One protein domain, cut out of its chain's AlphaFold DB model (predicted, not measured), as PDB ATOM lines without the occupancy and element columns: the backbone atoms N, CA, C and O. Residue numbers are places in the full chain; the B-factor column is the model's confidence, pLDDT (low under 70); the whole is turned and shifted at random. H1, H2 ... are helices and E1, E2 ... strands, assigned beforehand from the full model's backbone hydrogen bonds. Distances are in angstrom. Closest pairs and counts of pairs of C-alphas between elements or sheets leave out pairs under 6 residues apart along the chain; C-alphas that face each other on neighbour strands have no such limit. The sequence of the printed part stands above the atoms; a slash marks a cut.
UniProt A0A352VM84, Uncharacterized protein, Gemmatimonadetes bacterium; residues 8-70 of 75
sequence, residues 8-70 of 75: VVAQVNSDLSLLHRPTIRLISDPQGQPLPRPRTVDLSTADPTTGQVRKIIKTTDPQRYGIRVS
ATOM      1  N   VAL A   8     242.191 303.681 191.286       96.88
ATOM      2  CA  VAL A   8     241.914 302.630 190.306       96.88
ATOM      3  C   VAL A   8     243.115 301.694 190.254       96.88
ATOM      4  O   VAL A   8     244.242 302.151 190.086       96.88
ATOM      5  N   VAL A   9     242.905 300.387 190.404       96.19
ATOM      6  CA  VAL A   9     243.988 299.399 190.265       96.19
ATOM      7  C   VAL A   9     244.436 299.351 188.806       96.19
ATOM      8  O   VAL A   9     243.617 299.078 187.935       96.19
ATOM      9  N   ALA A  10     245.721 299.619 188.556       95.75
ATOM     10  CA  ALA A  10     246.303 299.653 187.213       95.75
ATOM     11  C   ALA A  10     247.168 298.432 186.901       95.75
ATOM     12  O   ALA A  10     247.174 297.960 185.770       95.75
ATOM     13  N   GLN A  11     247.875 297.900 187.899       95.44
ATOM     14  CA  GLN A  11     248.716 296.721 187.720       95.44
ATOM     15  C   GLN A  11     248.730 295.882 188.995       95.44
ATOM     16  O   GLN A  11     248.869 296.414 190.098       95.44
ATOM     17  N   VAL A  12     248.619 294.563 188.844       94.44
ATOM     18  CA  VAL A  12     248.870 293.619 189.939       94.44
ATOM     19  C   VAL A  12     250.347 293.646 190.338       94.44
ATOM     20  O   VAL A  12     251.211 294.003 189.537       94.44
ATOM     21  N   ASN A  13     250.648 293.272 191.580       94.62
ATOM     22  CA  ASN A  13     252.039 293.080 191.978       94.62
ATOM     23  C   ASN A  13     252.585 291.791 191.338       94.62
ATOM     24  O   ASN A  13     251.892 290.774 191.335       94.62
ATOM     25  N   SER A  14     253.800 291.834 190.784       93.00
ATOM     26  CA  SER A  14     254.458 290.655 190.203       93.00
ATOM     27  C   SER A  14     254.984 289.689 191.266       93.00
ATOM     28  O   SER A  14     255.126 288.500 190.989       93.00
ATOM     29  N   ASP A  15     255.266 290.183 192.474       94.94
ATOM     30  CA  ASP A  15     255.559 289.345 193.631       94.94
ATOM     31  C   ASP A  15     254.241 288.877 194.268       94.94
ATOM     32  O   ASP A  15     253.462 289.667 194.809       94.94
ATOM     33  N   LEU A  16     253.997 287.564 194.219       92.06
ATOM     34  CA  LEU A  16     252.782 286.943 194.750       92.06
ATOM     35  C   LEU A  16     252.630 287.123 196.266       92.06
ATOM     36  O   LEU A  16     251.501 287.162 196.759       92.06
ATOM     37  N   SER A  17     253.731 287.290 197.008       95.00
ATOM     38  CA  SER A  17     253.676 287.593 198.446       95.00
ATOM     39  C   SER A  17     253.105 288.992 198.729       95.00
ATOM     40  O   SER A  17     252.627 289.271 199.831       95.00
ATOM     41  N   LEU A  18     253.077 289.853 197.706       94.25
ATOM     42  CA  LEU A  18     252.598 291.230 197.739       94.25
ATOM     43  C   LEU A  18     251.339 291.430 196.879       94.25
ATOM     44  O   LEU A  18     251.024 292.557 196.505       94.25
ATOM     45  N   LEU A  19     250.562 290.376 196.601       91.75
ATOM     46  CA  LEU A  19     249.375 290.440 195.731       91.75
ATOM     47  C   LEU A  19     248.365 291.539 196.130       91.75
ATOM     48  O   LEU A  19     247.759 292.183 195.275       91.75
ATOM     49  N   HIS A  20     248.214 291.808 197.431       92.69
ATOM     50  CA  HIS A  20     247.337 292.863 197.965       92.69
ATOM     51  C   HIS A  20     247.948 294.277 197.928       92.69
ATOM     52  O   HIS A  20     247.374 295.222 198.476       92.69
ATOM     53  N   ARG A  21     249.119 294.428 197.305       95.56
ATOM     54  CA  ARG A  21     249.896 295.667 197.184       95.56
ATOM     55  C   ARG A  21     250.077 296.037 195.697       95.56
ATOM     56  O   ARG A  21     251.209 296.071 195.216       95.56
ATOM     57  N   PRO A  22     248.985 296.253 194.939       96.69
ATOM     58  CA  PRO A  22     249.076 296.582 193.520       96.69
ATOM     59  C   PRO A  22     249.628 297.993 193.286       96.69
ATOM     60  O   PRO A  22     249.676 298.825 194.194       96.69
ATOM     61  N   THR A  23     249.937 298.291 192.027       96.38
ATOM     62  CA  THR A  23     250.073 299.675 191.570       96.38
ATOM     63  C   THR A  23     248.697 300.234 191.220       96.38
ATOM     64  O   THR A  23     247.915 299.617 190.489       96.38
ATOM     65  N   ILE A  24     248.398 301.424 191.735       96.25
ATOM     66  CA  ILE A  24     247.136 302.127 191.511       96.25
ATOM     67  C   ILE A  24     247.360 303.470 190.818       96.25
ATOM     68  O   ILE A  24     248.424 304.082 190.916       96.25
ATOM     69  N   ARG A  25     246.307 303.969 190.182       96.75
ATOM     70  CA  ARG A  25     246.136 305.368 189.804       96.75
ATOM     71  C   ARG A  25     245.306 306.021 190.897       96.75
ATOM     72  O   ARG A  25     244.117 305.743 191.015       96.75
ATOM     73  N   LEU A  26     245.935 306.834 191.734       95.69
ATOM     74  CA  LEU A  26     245.250 307.650 192.730       95.69
ATOM     75  C   LEU A  26     244.523 308.783 192.003       95.69
ATOM     76  O   LEU A  26     245.161 309.519 191.247       95.69
ATOM     77  N   ILE A  27     243.212 308.899 192.215       96.62
ATOM     78  CA  ILE A  27     242.345 309.807 191.448       96.62
ATOM     79  C   ILE A  27     241.619 310.831 192.312       96.62
ATOM     80  O   ILE A  27     241.072 311.776 191.758       96.62
ATOM     81  N   SER A  28     241.632 310.683 193.639       95.38
ATOM     82  CA  SER A  28     241.082 311.679 194.559       95.38
ATOM     83  C   SER A  28     242.062 312.047 195.668       95.38
ATOM     84  O   SER A  28     243.024 311.322 195.941       95.38
ATOM     85  N   ASP A  29     241.792 313.169 196.321       93.44
ATOM     86  CA  ASP A  29     242.372 313.518 197.612       93.44
ATOM     87  C   ASP A  29     241.587 312.863 198.778       93.44
ATOM     88  O   ASP A  29     240.585 312.166 198.539       93.44
ATOM     89  N   PRO A  30     242.036 313.040 200.038       92.31
ATOM     90  CA  PRO A  30     241.332 312.540 201.220       92.31
ATOM     91  C   PRO A  30     239.960 313.177 201.487       92.31
ATOM     92  O   PRO A  30     239.167 312.638 202.257       92.31
ATOM     93  N   GLN A  31     239.671 314.325 200.874       91.50
ATOM     94  CA  GLN A  31     238.383 315.018 200.943       91.50
ATOM     95  C   GLN A  31     237.401 314.498 199.877       91.50
ATOM     96  O   GLN A  31     236.258 314.953 199.809       91.50
ATOM     97  N   GLY A  32     237.830 313.531 199.058       89.50
ATOM     98  CA  GLY A  32     237.039 312.940 197.983       89.50
ATOM     99  C   GLY A  32     236.982 313.795 196.717       89.50
ATOM    100  O   GLY A  32     236.231 313.452 195.804       89.50
ATOM    101  N   GLN A  33     237.756 314.882 196.632       93.50
ATOM    102  CA  GLN A  33     237.822 315.699 195.424       93.50
ATOM    103  C   GLN A  33     238.720 315.034 194.377       93.50
ATOM    104  O   GLN A  33     239.783 314.513 194.730       93.50
ATOM    105  N   PRO A  34     238.336 315.049 193.089       93.44
ATOM    106  CA  PRO A  34     239.194 314.559 192.020       93.44
ATOM    107  C   PRO A  34     240.533 315.298 191.985       93.44
ATOM    108  O   PRO A  34     240.590 316.526 192.064       93.44
ATOM    109  N   LEU A  35     241.622 314.554 191.813       94.69
ATOM    110  CA  LEU A  35     242.932 315.151 191.590       94.69
ATOM    111  C   LEU A  35     242.988 315.772 190.185       94.69
ATOM    112  O   LEU A  35     242.581 315.116 189.225       94.69
ATOM    113  N   PRO A  36     243.600 316.962 190.015       93.50
ATOM    114  CA  PRO A  36     243.809 317.562 188.693       93.50
ATOM    115  C   PRO A  36     244.596 316.660 187.733       93.50
ATOM    116  O   PRO A  36     244.435 316.731 186.516       93.50
ATOM    117  N   ARG A  37     245.472 315.811 188.284       92.69
ATOM    118  CA  ARG A  37     246.197 314.777 187.547       92.69
ATOM    119  C   ARG A  37     246.280 313.501 188.387       92.69
ATOM    120  O   ARG A  37     246.845 313.554 189.484       92.69
ATOM    121  N   PRO A  38     245.804 312.353 187.874       95.06
ATOM    122  CA  PRO A  38     245.978 311.077 188.551       95.06
ATOM    123  C   PRO A  38     247.454 310.721 188.739       95.06
ATOM    124  O   PRO A  38     248.280 310.934 187.844       95.06
ATOM    125  N   ARG A  39     247.789 310.144 189.895       93.81
ATOM    126  CA  ARG A  39     249.164 309.753 190.249       93.81
ATOM    127  C   ARG A  39     249.307 308.239 190.257       93.81
ATOM    128  O   ARG A  39     248.463 307.554 190.822       93.81
ATOM    129  N   THR A  40     250.393 307.719 189.693       95.00
ATOM    130  CA  THR A  40     250.757 306.307 189.868       95.00
ATOM    131  C   THR A  40     251.356 306.110 191.256       95.00
ATOM    132  O   THR A  40     252.247 306.864 191.650       95.00
ATOM    133  N   VAL A  41     250.855 305.127 191.999       94.44
ATOM    134  CA  VAL A  41     251.313 304.796 193.352       94.44
ATOM    135  C   VAL A  41     251.471 303.286 193.468       94.44
ATOM    136  O   VAL A  41     250.501 302.553 193.291       94.44
ATOM    137  N   ASP A  42     252.677 302.836 193.801       94.88
ATOM    138  CA  ASP A  42     252.953 301.445 194.150       94.88
ATOM    139  C   ASP A  42     252.680 301.220 195.644       94.88
ATOM    140  O   ASP A  42     253.385 301.748 196.508       94.88
ATOM    141  N   LEU A  43     251.647 300.432 195.953       95.62
ATOM    142  CA  LEU A  43     251.241 300.154 197.331       95.62
ATOM    143  C   LEU A  43     252.195 299.201 198.072       95.62
ATOM    144  O   LEU A  43     252.001 298.980 199.273       95.62
ATOM    145  N   SER A  44     253.192 298.627 197.390       95.25
ATOM    146  CA  SER A  44     254.262 297.838 198.014       95.25
ATOM    147  C   SER A  44     255.336 298.707 198.663       95.25
ATOM    148  O   SER A  44     256.025 298.258 199.579       95.25
ATOM    149  N   THR A  45     255.415 299.974 198.255       93.56
ATOM    150  CA  THR A  45     256.387 300.943 198.756       93.56
ATOM    151  C   THR A  45     255.765 301.876 199.793       93.56
ATOM    152  O   THR A  45     254.570 302.186 199.759       93.56
ATOM    153  N   ALA A  46     256.575 302.315 200.756       92.06
ATOM    154  CA  ALA A  46     256.182 303.394 201.652       92.06
ATOM    155  C   ALA A  46     256.126 304.718 200.879       92.06
ATOM    156  O   ALA A  46     256.948 304.967 199.997       92.06
ATOM    157  N   ASP A  47     255.174 305.581 201.228       85.06
ATOM    158  CA  ASP A  47     255.135 306.938 200.695       85.06
ATOM    159  C   ASP A  47     256.445 307.661 201.068       85.06
ATOM    160  O   ASP A  47     256.804 307.690 202.248       85.06
ATOM    161  N   PRO A  48     257.179 308.234 200.100       82.88
ATOM    162  CA  PRO A  48     258.501 308.804 200.353       82.88
ATOM    163  C   PRO A  48     258.455 310.046 201.252       82.88
ATOM    164  O   PRO A  48     259.464 310.391 201.859       82.88
ATOM    165  N   THR A  49     257.303 310.716 201.348       84.88
ATOM    166  CA  THR A  49     257.137 311.920 202.167       84.88
ATOM    167  C   THR A  49     256.718 311.572 203.590       84.88
ATOM    168  O   THR A  49     257.178 312.205 204.536       84.88
ATOM    169  N   THR A  50     255.830 310.588 203.762       85.00
ATOM    170  CA  THR A  50     255.242 310.275 205.080       85.00
ATOM    171  C   THR A  50     255.788 308.999 205.720       85.00
ATOM    172  O   THR A  50     255.512 308.742 206.891       85.00
ATOM    173  N   GLY A  51     256.511 308.166 204.967       88.00
ATOM    174  CA  GLY A  51     256.969 306.841 205.393       88.00
ATOM    175  C   GLY A  51     255.843 305.815 205.572       88.00
ATOM    176  O   GLY A  51     256.101 304.680 205.973       88.00
ATOM    177  N   GLN A  52     254.587 306.179 205.293       86.50
ATOM    178  CA  GLN A  52     253.442 305.301 205.519       86.50
ATOM    179  C   GLN A  52     253.168 304.405 204.317       86.50
ATOM    180  O   GLN A  52     253.200 304.844 203.168       86.50
ATOM    181  N   VAL A  53     252.804 303.151 204.588       88.62
ATOM    182  CA  VAL A  53     252.388 302.221 203.537       88.62
ATOM    183  C   VAL A  53     250.871 302.241 203.392       88.62
ATOM    184  O   VAL A  53     250.139 301.880 204.318       88.62
ATOM    185  N   ARG A  54     250.395 302.632 202.208       91.44
ATOM    186  CA  ARG A  54     248.966 302.627 201.873       91.44
ATOM    187  C   ARG A  54     248.442 301.191 201.718       91.44
ATOM    188  O   ARG A  54     249.186 300.264 201.395       91.44
ATOM    189  N   LYS A  55     247.144 301.007 201.966       93.31
ATOM    190  CA  LYS A  55     246.439 299.721 201.845       93.31
ATOM    191  C   LYS A  55     245.061 299.932 201.227       93.31
ATOM    192  O   LYS A  55     244.433 300.964 201.454       93.31
ATOM    193  N   ILE A  56     244.577 298.932 200.497       94.88
ATOM    194  CA  ILE A  56     243.184 298.887 200.044       94.88
ATOM    195  C   ILE A  56     242.332 298.419 201.225       94.88
ATOM    196  O   ILE A  56     242.484 297.292 201.686       94.88
ATOM    197  N   ILE A  57     241.449 299.285 201.724       94.50
ATOM    198  CA  ILE A  57     240.538 298.952 202.835       94.50
ATOM    199  C   ILE A  57     239.189 298.409 202.354       94.50
ATOM    200  O   ILE A  57     238.504 297.706 203.090       94.50
ATOM    201  N   LYS A  58     238.789 298.759 201.129       94.31
ATOM    202  CA  LYS A  58     237.510 298.383 200.530       94.31
ATOM    203  C   LYS A  58     237.579 298.546 199.014       94.31
ATOM    204  O   LYS A  58     238.222 299.467 198.518       94.31
ATOM    205  N   THR A  59     236.870 297.681 198.301       95.50
ATOM    206  CA  THR A  59     236.538 297.842 196.883       95.50
ATOM    207  C   THR A  59     235.056 298.188 196.740       95.50
ATOM    208  O   THR A  59     234.242 297.909 197.626       95.50
ATOM    209  N   THR A  60     234.690 298.861 195.656       94.62
ATOM    210  CA  THR A  60     233.306 299.279 195.404       94.62
ATOM    211  C   THR A  60     233.037 299.364 193.905       94.62
ATOM    212  O   THR A  60     233.969 299.297 193.105       94.62
ATOM    213  N   ASP A  61     231.768 299.508 193.538       95.75
ATOM    214  CA  ASP A  61     231.341 299.729 192.158       95.75
ATOM    215  C   ASP A  61     231.659 301.178 191.734       95.75
ATOM    216  O   ASP A  61     231.090 302.115 192.310       95.75
ATOM    217  N   PRO A  62     232.557 301.392 190.752       95.00
ATOM    218  CA  PRO A  62     232.970 302.728 190.329       95.00
ATOM    219  C   PRO A  62     231.835 303.523 189.664       95.00
ATOM    220  O   PRO A  62     231.835 304.755 189.740       95.00
ATOM    221  N   GLN A  63     230.828 302.858 189.081       94.88
ATOM    222  CA  GLN A  63     229.714 303.547 188.419       94.88
ATOM    223  C   GLN A  63     228.856 304.341 189.410       94.88
ATOM    224  O   GLN A  63     228.363 305.414 189.066       94.88
ATOM    225  N   ARG A  64     228.765 303.892 190.672       93.31
ATOM    226  CA  ARG A  64     228.071 304.617 191.757       93.31
ATOM    227  C   ARG A  64     228.681 305.984 192.068       93.31
ATOM    228  O   ARG A  64     228.033 306.803 192.708       93.31
ATOM    229  N   TYR A  65     229.914 306.212 191.623       90.56
ATOM    230  CA  TYR A  65     230.670 307.446 191.821       90.56
ATOM    231  C   TYR A  65     230.940 308.177 190.498       90.56
ATOM    232  O   TYR A  65     231.738 309.110 190.471       90.56
ATOM    233  N   GLY A  66     230.321 307.749 189.390       93.00
ATOM    234  CA  GLY A  66     230.559 308.330 188.065       93.00
ATOM    235  C   GLY A  66     231.974 308.085 187.524       93.00
ATOM    236  O   GLY A  66     232.416 308.796 186.624       93.00
ATOM    237  N   ILE A  67     232.697 307.097 188.059       94.00
ATOM    238  CA  ILE A  67     234.077 306.798 187.669       94.00
ATOM    239  C   ILE A  67     234.068 305.785 186.523       94.00
ATOM    240  O   ILE A  67     233.591 304.657 186.663       94.00
ATOM    241  N   ARG A  68     234.663 306.164 185.392       94.69
ATOM    242  CA  ARG A  68     234.981 305.253 184.289       94.69
ATOM    243  C   ARG A  68     236.412 304.758 184.440       94.69
ATOM    244  O   ARG A  68     237.359 305.506 184.246       94.69
ATOM    245  N   VAL A  69     236.568 303.485 184.798       94.75
ATOM    246  CA  VAL A  69     237.884 302.865 185.046       94.75
ATOM    247  C   VAL A  69     238.819 302.992 183.836       94.75
ATOM    248  O   VAL A  69     239.998 303.282 184.016       94.75
ATOM    249  N   SER A  70     238.288 302.843 182.618       93.81
ATOM    250  CA  SER A  70     239.032 302.958 181.352       93.81
ATOM    251  C   SER A  70     239.822 304.256 181.215       93.81
ATOM    252  O   SER A  70     240.916 304.245 180.660       93.81
TER     253      SER A  70
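What this domain is: This is residues 8 to 70 of the 75 residues of an uncharacterized protein of Gemmatimonadetes bacterium (UniProt A0A352VM84). Little regular structure is here: a small three-stranded sheet, from which the unnamed residues 43 to 61 swing back past one face to a short helix, H1, beyond one end. The 63 printed residues run E1, E2, E3, H1; the mostly strand domain has 23 in named elements. The antiparallel sheet, order E1, E2, E3, is a meander, each strand the neighbour of the one before. It is only just compact, close to loose: radius of gyration of the C-alphas 12.3 A, spans 32 by 25 by 19 A.

How they stand to each other: Start at E2, residues 23 to 28, the inner strand. It forms a hairpin with E1, residues 8 to 11, at 161 degrees; find N 8 and O 25, 2.8 A apart. It forms another with E3, residues 34 to 42, at 160 degrees, with N 26 and O 39 at 2.8 A. E3 bends by 89 degrees at residue 37. H1, residues 62 to 65, is not on the sheet and is apart from E1 and E2; it is too short for an O i to N i+4 pair, but its one O i to N i+3 pair is within range.

Where its parts are: Find C-alpha 8 at (241.914, 302.630, 190.306), where E1 begins its 9.4 A. E2 spans 15.3 A and E3 19.1 A. H1 ends, after 5.5 A, at C-alpha 65, (230.670, 307.446, 191.821).

The domain as a whole: The farthest C-alphas, of Ser 17 and Pro 36, are 33.0 A apart. The printed part has no cut; E1 to E2 and E3 to H1 are long links. No printed residue is under 70 in pLDDT.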